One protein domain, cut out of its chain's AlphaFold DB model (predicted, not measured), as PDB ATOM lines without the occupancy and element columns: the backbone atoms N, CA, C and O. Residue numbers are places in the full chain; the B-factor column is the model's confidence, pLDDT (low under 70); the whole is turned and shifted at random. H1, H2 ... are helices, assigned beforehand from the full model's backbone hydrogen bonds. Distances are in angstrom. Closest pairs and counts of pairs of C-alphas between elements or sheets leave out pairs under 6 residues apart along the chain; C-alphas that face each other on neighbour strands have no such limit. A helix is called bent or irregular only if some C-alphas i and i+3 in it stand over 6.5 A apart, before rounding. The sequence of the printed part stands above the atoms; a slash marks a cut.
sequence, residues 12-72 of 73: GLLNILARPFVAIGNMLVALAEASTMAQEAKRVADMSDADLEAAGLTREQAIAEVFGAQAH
ATOM      1  N   GLY A  12       0.098 -62.299 -28.698       76.06
ATOM      2  CA  GLY A  12       1.405 -61.673 -28.517       76.06
ATOM      3  C   GLY A  12       1.673 -60.447 -29.398       76.06
ATOM      4  O   GLY A  12       2.223 -59.469 -28.899       76.06
ATOM      5  N   LEU A  13       1.272 -60.444 -30.676       83.12
ATOM      6  CA  LEU A  13       1.526 -59.306 -31.574       83.12
ATOM      7  C   LEU A  13       0.667 -58.097 -31.191       83.12
ATOM      8  O   LEU A  13       1.177 -56.982 -31.101       83.12
ATOM      9  N   LEU A  14      -0.618 -58.325 -30.909       85.12
ATOM     10  CA  LEU A  14      -1.518 -57.271 -30.439       85.12
ATOM     11  C   LEU A  14      -1.064 -56.719 -29.087       85.12
ATOM     12  O   LEU A  14      -1.053 -55.504 -28.905       85.12
ATOM     13  N   ASN A  15      -0.613 -57.586 -28.178       84.06
ATOM     14  CA  ASN A  15      -0.073 -57.156 -26.894       84.06
ATOM     15  C   ASN A  15       1.151 -56.247 -27.081       84.06
ATOM     16  O   ASN A  15       1.198 -55.169 -26.500       84.06
ATOM     17  N   ILE A  16       2.105 -56.620 -27.948       90.38
ATOM     18  CA  ILE A  16       3.292 -55.799 -28.245       90.38
ATOM     19  C   ILE A  16       2.900 -54.422 -28.795       90.38
ATOM     20  O   ILE A  16       3.459 -53.418 -28.354       90.38
ATOM     21  N   LEU A  17       1.931 -54.370 -29.711       90.75
ATOM     22  CA  LEU A  17       1.437 -53.116 -30.286       90.75
ATOM     23  C   LEU A  17       0.666 -52.257 -29.269       90.75
ATOM     24  O   LEU A  17       0.689 -51.032 -29.371       90.75
ATOM     25  N   ALA A  18       0.021 -52.873 -28.276       91.75
ATOM     26  CA  ALA A  18      -0.720 -52.174 -27.226       91.75
ATOM     27  C   ALA A  18       0.178 -51.596 -26.114       91.75
ATOM     28  O   ALA A  18      -0.210 -50.622 -25.466       91.75
ATOM     29  N   ARG A  19       1.392 -52.138 -25.908       91.50
ATOM     30  CA  ARG A  19       2.353 -51.689 -24.874       91.50
ATOM     31  C   ARG A  19       2.520 -50.165 -24.747       91.50
ATOM     32  O   ARG A  19       2.480 -49.698 -23.610       91.50
ATOM     33  N   PRO A  20       2.711 -49.372 -25.823       89.75
ATOM     34  CA  PRO A  20       2.860 -47.923 -25.686       89.75
ATOM     35  C   PRO A  20       1.601 -47.246 -25.130       89.75
ATOM     36  O   PRO A  20       1.708 -46.370 -24.278       89.75
ATOM     37  N   PHE A  21       0.411 -47.677 -25.548       94.69
ATOM     38  CA  PHE A  21      -0.851 -47.120 -25.059       94.69
ATOM     39  C   PHE A  21      -1.085 -47.461 -23.588       94.69
ATOM     40  O   PHE A  21      -1.500 -46.599 -22.818       94.69
ATOM     41  N   VAL A  22      -0.742 -48.686 -23.177       93.88
ATOM     42  CA  VAL A  22      -0.778 -49.094 -21.765       93.88
ATOM     43  C   VAL A  22       0.202 -48.263 -20.935       93.88
ATOM     44  O   VAL A  22      -0.150 -47.799 -19.855       93.88
ATOM     45  N   ALA A  23       1.413 -48.018 -21.442       93.81
ATOM     46  CA  ALA A  23       2.403 -47.196 -20.749       93.81
ATOM     47  C   ALA A  23       1.927 -45.745 -20.561       93.81
ATOM     48  O   ALA A  23       2.047 -45.207 -19.463       93.81
ATOM     49  N   ILE A  24       1.338 -45.135 -21.596       94.88
ATOM     50  CA  ILE A  24       0.753 -43.788 -21.507       94.88
ATOM     51  C   ILE A  24      -0.426 -43.777 -20.527       94.88
ATOM     52  O   ILE A  24      -0.510 -42.886 -19.690       94.88
ATOM     53  N   GLY A  25      -1.305 -44.779 -20.582       91.12
ATOM     54  CA  GLY A  25      -2.419 -44.908 -19.640       91.12
ATOM     55  C   GLY A  25      -1.940 -44.972 -18.190       91.12
ATOM     56  O   GLY A  25      -2.399 -44.198 -17.355       91.12
ATOM     57  N   ASN A  26      -0.948 -45.816 -17.907       91.56
ATOM     58  CA  ASN A  26      -0.353 -45.924 -16.574       91.56
ATOM     59  C   ASN A  26       0.333 -44.623 -16.134       91.56
ATOM     60  O   ASN A  26       0.268 -44.265 -14.963       91.56
ATOM     61  N   MET A  27       0.961 -43.891 -17.060       89.94
ATOM     62  CA  MET A  27       1.523 -42.569 -16.775       89.94
ATOM     63  C   MET A  27       0.430 -41.568 -16.387       89.94
ATOM     64  O   MET A  27       0.599 -40.835 -15.418       89.94
ATOM     65  N   LEU A  28      -0.694 -41.538 -17.110       88.31
ATOM     66  CA  LEU A  28      -1.822 -40.661 -16.791       88.31
ATOM     67  C   LEU A  28      -2.439 -41.007 -15.432       88.31
ATOM     68  O   LEU A  28      -2.751 -40.102 -14.664       88.31
ATOM     69  N   VAL A  29      -2.559 -42.299 -15.113       85.38
ATOM     70  CA  VAL A  29      -3.001 -42.763 -13.789       85.38
ATOM     71  C   VAL A  29      -2.035 -42.290 -12.706       85.38
ATOM     72  O   VAL A  29      -2.472 -41.684 -11.734       85.38
ATOM     73  N   ALA A  30      -0.726 -42.462 -12.902       84.81
ATOM     74  CA  ALA A  30       0.278 -42.006 -11.944       84.81
ATOM     75  C   ALA A  30       0.255 -40.480 -11.747       84.81
ATOM     76  O   ALA A  30       0.414 -40.004 -10.628       84.81
ATOM     77  N   LEU A  31       0.023 -39.703 -12.810       82.12
ATOM     78  CA  LEU A  31      -0.145 -38.249 -12.716       82.12
ATOM     79  C   LEU A  31      -1.429 -37.862 -11.972       82.12
ATOM     80  O   LEU A  31      -1.416 -36.920 -11.183       82.12
ATOM     81  N   ALA A  32      -2.525 -38.590 -12.193       77.38
ATOM     82  CA  ALA A  32      -3.782 -38.365 -11.486       77.38
ATOM     83  C   ALA A  32      -3.662 -38.703  -9.990       77.38
ATOM     84  O   ALA A  32      -4.120 -37.932  -9.146       77.38
ATOM     85  N   GLU A  33      -2.998 -39.806  -9.645       75.00
ATOM     86  CA  GLU A  33      -2.724 -40.212  -8.259       75.00
ATOM     87  C   GLU A  33      -1.723 -39.284  -7.558       75.00
ATOM     88  O   GLU A  33      -1.841 -39.036  -6.356       75.00
ATOM     89  N   ALA A  34      -0.767 -38.733  -8.310       71.69
ATOM     90  CA  ALA A  34       0.151 -37.710  -7.823       71.69
ATOM     91  C   ALA A  34      -0.528 -36.347  -7.613       71.69
ATOM     92  O   ALA A  34       0.081 -35.463  -7.010       71.69
ATOM     93  N   SER A  35      -1.767 -36.149  -8.084       69.88
ATOM     94  CA  SER A  35      -2.482 -34.903  -7.826       69.88
ATOM     95  C   SER A  35      -2.858 -34.810  -6.345       69.88
ATOM     96  O   SER A  35      -3.666 -35.579  -5.815       69.88
ATOM     97  N   THR A  36      -2.276 -33.824  -5.665       65.06
ATOM     98  CA  THR A  36      -2.555 -33.500  -4.259       65.06
ATOM     99  C   THR A  36      -4.050 -33.258  -4.031       65.06
ATOM    100  O   THR A  36      -4.577 -33.620  -2.986       65.06
ATOM    101  N   MET A  37      -4.761 -32.775  -5.061       66.38
ATOM    102  CA  MET A  37      -6.212 -32.569  -5.065       66.38
ATOM    103  C   MET A  37      -7.011 -33.817  -4.712       66.38
ATOM    104  O   MET A  37      -7.891 -33.760  -3.860       66.38
ATOM    105  N   ALA A  38      -6.738 -34.944  -5.372       68.12
ATOM    106  CA  ALA A  38      -7.518 -36.160  -5.166       68.12
ATOM    107  C   ALA A  38      -7.296 -36.716  -3.752       68.12
ATOM    108  O   ALA A  38      -8.231 -37.208  -3.119       68.12
ATOM    109  N   GLN A  39      -6.070 -36.589  -3.237       71.38
ATOM    110  CA  GLN A  39      -5.721 -37.007  -1.883       71.38
ATOM    111  C   GLN A  39      -6.319 -36.078  -0.819       71.38
ATOM    112  O   GLN A  39      -6.859 -36.570   0.170       71.38
ATOM    113  N   GLU A  40      -6.282 -34.760  -1.017       69.19
ATOM    114  CA  GLU A  40      -6.887 -33.779  -0.106       69.19
ATOM    115  C   GLU A  40      -8.414 -33.852  -0.115       69.19
ATOM    116  O   GLU A  40      -9.028 -33.865   0.950       69.19
ATOM    117  N   ALA A  41      -9.037 -34.000  -1.285       67.94
ATOM    118  CA  ALA A  41     -10.479 -34.193  -1.394       67.94
ATOM    119  C   ALA A  41     -10.920 -35.487  -0.697       67.94
ATOM    120  O   ALA A  41     -11.905 -35.486   0.039       67.94
ATOM    121  N   LYS A  42     -10.164 -36.582  -0.867       70.62
ATOM    122  CA  LYS A  42     -10.408 -37.832  -0.139       70.62
ATOM    123  C   LYS A  42     -10.208 -37.660   1.366       70.62
ATOM    124  O   LYS A  42     -11.032 -38.135   2.134       70.62
ATOM    125  N   ARG A  43      -9.163 -36.948   1.791       71.38
ATOM    126  CA  ARG A  43      -8.898 -36.655   3.205       71.38
ATOM    127  C   ARG A  43     -10.038 -35.863   3.846       71.38
ATOM    128  O   ARG A  43     -10.455 -36.221   4.939       71.38
ATOM    129  N   VAL A  44     -10.548 -34.826   3.182       67.00
ATOM    130  CA  VAL A  44     -11.689 -34.038   3.681       67.00
ATOM    131  C   VAL A  44     -12.986 -34.849   3.654       67.00
ATOM    132  O   VAL A  44     -13.780 -34.742   4.583       67.00
ATOM    133  N   ALA A  45     -13.196 -35.694   2.641       66.00
ATOM    134  CA  ALA A  45     -14.356 -36.586   2.587       66.00
ATOM    135  C   ALA A  45     -14.334 -37.658   3.693       66.00
ATOM    136  O   ALA A  45     -15.390 -38.000   4.223       66.00
ATOM    137  N   ASP A  46     -13.146 -38.156   4.047       71.94
ATOM    138  CA  ASP A  46     -12.939 -39.155   5.101       71.94
ATOM    139  C   ASP A  46     -12.844 -38.519   6.515       71.94
ATOM    140  O   ASP A  46     -12.850 -39.252   7.506       71.94
ATOM    141  N   MET A  47     -12.789 -37.181   6.650       69.31
ATOM    142  CA  MET A  47     -12.860 -36.502   7.955       69.31
ATOM    143  C   MET A  47     -14.286 -36.546   8.526       69.31
ATOM    144  O   MET A  47     -15.270 -36.198   7.867       69.31
ATOM    145  N   SER A  48     -14.382 -36.978   9.784       61.47
ATOM    146  CA  SER A  48     -15.624 -37.020  10.556       61.47
ATOM    147  C   SER A  48     -16.059 -35.610  10.963       61.47
ATOM    148  O   SER A  48     -15.220 -34.743  11.205       61.47
ATOM    149  N   ASP A  49     -17.366 -35.390  11.122       62.16
ATOM    150  CA  ASP A  49     -17.913 -34.105  11.580       62.16
ATOM    151  C   ASP A  49     -17.358 -33.693  12.964       62.16
ATOM    152  O   ASP A  49     -17.200 -32.506  13.237       62.16
ATOM    153  N   ALA A  50     -16.942 -34.660  13.794       60.28
ATOM    154  CA  ALA A  50     -16.272 -34.406  15.075       60.28
ATOM    155  C   ALA A  50     -14.863 -33.793  14.926       60.28
ATOM    156  O   ALA A  50     -14.448 -32.980  15.751       60.28
ATOM    157  N   ASP A  51     -14.129 -34.159  13.871       61.62
ATOM    158  CA  ASP A  51     -12.794 -33.614  13.597       61.62
ATOM    159  C   ASP A  51     -12.887 -32.210  12.979       61.62
ATOM    160  O   ASP A  51     -12.024 -31.362  13.215       61.62
ATOM    161  N   LEU A  52     -13.961 -31.947  12.227       62.78
ATOM    162  CA  LEU A  52     -14.295 -30.621  11.701       62.78
ATOM    163  C   LEU A  52     -14.667 -29.652  12.834       62.78
ATOM    164  O   LEU A  52     -14.146 -28.537  12.880       62.78
ATOM    165  N   GLU A  53     -15.472 -30.100  13.804       66.38
ATOM    166  CA  GLU A  53     -15.782 -29.321  15.011       66.38
ATOM    167  C   GLU A  53     -14.539 -29.051  15.870       66.38
ATOM    168  O   GLU A  53     -14.362 -27.931  16.350       66.38
ATOM    169  N   ALA A  54     -13.639 -30.031  16.021       68.25
ATOM    170  CA  ALA A  54     -12.376 -29.848  16.742       68.25
ATOM    171  C   ALA A  54     -11.446 -28.822  16.067       68.25
ATOM    172  O   ALA A  54     -10.695 -28.122  16.749       68.25
ATOM    173  N   ALA A  55     -11.514 -28.708  14.738       67.06
ATOM    174  CA  ALA A  55     -10.812 -27.692  13.960       67.06
ATOM    175  C   ALA A  55     -11.556 -26.341  13.901       67.06
ATOM    176  O   ALA A  55     -11.007 -25.366  13.389       67.06
ATOM    177  N   GLY A  56     -12.787 -26.263  14.420       76.00
ATOM    178  CA  GLY A  56     -13.633 -25.068  14.358       76.00
ATOM    179  C   GLY A  56     -14.100 -24.710  12.943       76.00
ATOM    180  O   GLY A  56     -14.453 -23.556  12.697       76.00
ATOM    181  N   LEU A  57     -14.081 -25.672  12.017       71.38
ATOM    182  CA  LEU A  57     -14.422 -25.489  10.607       71.38
ATOM    183  C   LEU A  57     -15.773 -26.133  10.302       71.38
ATOM    184  O   LEU A  57     -16.070 -27.237  10.756       71.38
ATOM    185  N   THR A  58     -16.591 -25.476   9.480       75.75
ATOM    186  CA  THR A  58     -17.779 -26.133   8.919       75.75
ATOM    187  C   THR A  58     -17.382 -27.019   7.737       75.75
ATOM    188  O   THR A  58     -16.403 -26.748   7.037       75.75
ATOM    189  N   ARG A  59     -18.152 -28.084   7.469       69.06
ATOM    190  CA  ARG A  59     -17.880 -29.016   6.356       69.06
ATOM    191  C   ARG A  59     -17.755 -28.302   5.009       69.06
ATOM    192  O   ARG A  59     -16.898 -28.639   4.200       69.06
ATOM    193  N   GLU A  60     -18.576 -27.280   4.793       69.94
ATOM    194  CA  GLU A  60     -18.564 -26.453   3.583       69.94
ATOM    195  C   GLU A  60     -17.291 -25.604   3.470       69.94
ATOM    196  O   GLU A  60     -16.756 -25.464   2.373       69.94
ATOM    197  N   GLN A  61     -16.769 -25.084   4.588       70.06
ATOM    198  CA  GLN A  61     -15.516 -24.323   4.614       70.06
ATOM    199  C   GLN A  61     -14.304 -25.214   4.333       70.06
ATOM    200  O   GLN A  61     -13.462 -24.835   3.525       70.06
ATOM    201  N   ALA A  62     -14.248 -26.415   4.916       67.81
ATOM    202  CA  ALA A  62     -13.164 -27.367   4.659       67.81
ATOM    203  C   ALA A  62     -13.119 -27.813   3.184       67.81
ATOM    204  O   ALA A  62     -12.049 -27.927   2.588       67.81
ATOM    205  N   ILE A  63     -14.288 -28.014   2.567       68.69
ATOM    206  CA  ILE A  63     -14.398 -28.298   1.130       68.69
ATOM    207  C   ILE A  63     -13.954 -27.069   0.317       68.69
ATOM    208  O   ILE A  63     -13.146 -27.198  -0.601       68.69
ATOM    209  N   ALA A  64     -14.436 -25.871   0.655       72.19
ATOM    210  CA  ALA A  64     -14.085 -24.647  -0.063       72.19
ATOM    211  C   ALA A  64     -12.589 -24.300   0.021       72.19
ATOM    212  O   ALA A  64     -12.053 -23.748  -0.933       72.19
ATOM    213  N   GLU A  65     -11.904 -24.639   1.110       69.31
ATOM    214  CA  GLU A  65     -10.464 -24.424   1.261       69.31
ATOM    215  C   GLU A  65      -9.657 -25.338   0.328       69.31
ATOM    216  O   GLU A  65      -8.794 -24.860  -0.410       69.31
ATOM    217  N   VAL A  66     -10.005 -26.628   0.263       65.38
ATOM    218  CA  VAL A  66      -9.335 -27.598  -0.623       65.38
ATOM    219  C   VAL A  66      -9.568 -27.287  -2.101       65.38
ATOM    220  O   VAL A  66      -8.632 -27.313  -2.900       65.38
ATOM    221  N   PHE A  67     -10.804 -26.960  -2.486       64.56
ATOM    222  CA  PHE A  67     -11.128 -26.675  -3.889       64.56
ATOM    223  C   PHE A  67     -10.816 -25.225  -4.300       64.56
ATOM    224  O   PHE A  67     -10.489 -24.971  -5.460       64.56
ATOM    225  N   GLY A  68     -10.880 -24.271  -3.371       64.81
ATOM    226  CA  GLY A  68     -10.609 -22.853  -3.618       64.81
ATOM    227  C   GLY A  68      -9.121 -22.520  -3.719       64.81
ATOM    228  O   GLY A  68      -8.751 -21.679  -4.539       64.81
ATOM    229  N   ALA A  69      -8.255 -23.207  -2.965       60.38
ATOM    230  CA  ALA A  69      -6.805 -23.023  -3.058       60.38
ATOM    231  C   ALA A  69      -6.235 -23.469  -4.419       60.38
ATOM    232  O   ALA A  69      -5.261 -22.890  -4.895       60.38
ATOM    233  N   GLN A  70      -6.860 -24.453  -5.075       55.28
ATOM    234  CA  GLN A  70      -6.424 -24.936  -6.390       55.28
ATOM    235  C   GLN A  70      -7.030 -24.180  -7.572       55.28
ATOM    236  O   GLN A  70      -6.428 -24.159  -8.637       55.28
ATOM    237  N   ALA A  71      -8.175 -23.511  -7.400       55.50
ATOM    238  CA  ALA A  71      -8.765 -22.672  -8.448       55.50
ATOM    239  C   ALA A  71      -7.935 -21.405  -8.759       55.50
ATOM    240  O   ALA A  71      -8.199 -20.725  -9.750       55.50
ATOM    241  N   HIS A  72      -6.957 -21.080  -7.907       48.84
ATOM    242  CA  HIS A  72      -6.076 -19.916  -8.029       48.84
ATOM    243  C   HIS A  72      -4.660 -20.228  -8.559       48.84
ATOM    244  O   HIS A  72      -3.852 -19.299  -8.647       48.84
TER     245      HIS A  72
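This is residues 12 to 72 of the 73 residues of an uncharacterized protein of Octadecabacter temperatus (UniProt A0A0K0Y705). A long helix, H1, sticks out as a kinked arm from a small body in which H2 and H4 stand side by side, running opposite ways, with the short H3 in the turn between them at the end away from H1. The free arm, residues 12 to 35, makes much of the length. The printed part has 61 residues with four named helices in the order H1, H2, H3, H4 and no named strand; its class is all helix. The whole is extended, with a radius of gyration of the C-alphas of 18.5 A, and the C-alphas span 59 by 26 by 12 A.

H1, the longest helix, takes residues 12 to 33 and measures 29.8 A from C-alpha 12 at (1.405, -61.673, -28.517) to C-alpha 33 at (-2.724, -40.212, -8.259). It is irregular, with 7.1 A between C-alphas 17 and 20, and has a kink of 43 degrees near residue 19. H2 takes residues 36 to 46 and measures 15.1 A. H3, residues 49 to 54, measures 8.7 A. H4, residues 59 to 70, measures 17.6 A and ends with C-alpha 70 at (-6.424, -24.936, -6.390).

H1 touches no helix. It is close to H2 but not clearly touching: their closest C-alphas, those of Ala 32 and Ala 38, are 7.7 A apart. H1 and H2 run the same way at a steep tilt of 68 degrees, only just short of perpendicular. H2 and H4 touch, with the C-alphas of Glu 40 and Val 66 closest at 6.7 A, and run opposite ways at a shallow tilt of 3 degrees. H3 and H4 only just touch, with 3 pairs of C-alphas within 8 A, and touch only at the corner by their link, H4 with residues 59 to 62 alone. Their closest C-alphas, those of Leu 52 and Arg 59, are 6.6 A apart, and their lines are about perpendicular at 80 degrees. H1 is apart from H3 and H4, and H2 is apart from H3. In H2 and H3 every O i to N i+4 pair is within hydrogen-bond range; in H1 16 of 18 are, and in H4 7 of 8.

The C-alphas farthest apart, those of Leu 13 and Gly 56, are 59.3 A from each other. Without the residues that stand free, the body has 37 residues and spans 28 by 16 by 11 A. The printed part has no cut, and the three links between the helices are tight. The mean pLDDT of the printed part is 74.2; 29 residues are under 70, among them residues 47 to 55 and 65 to 72.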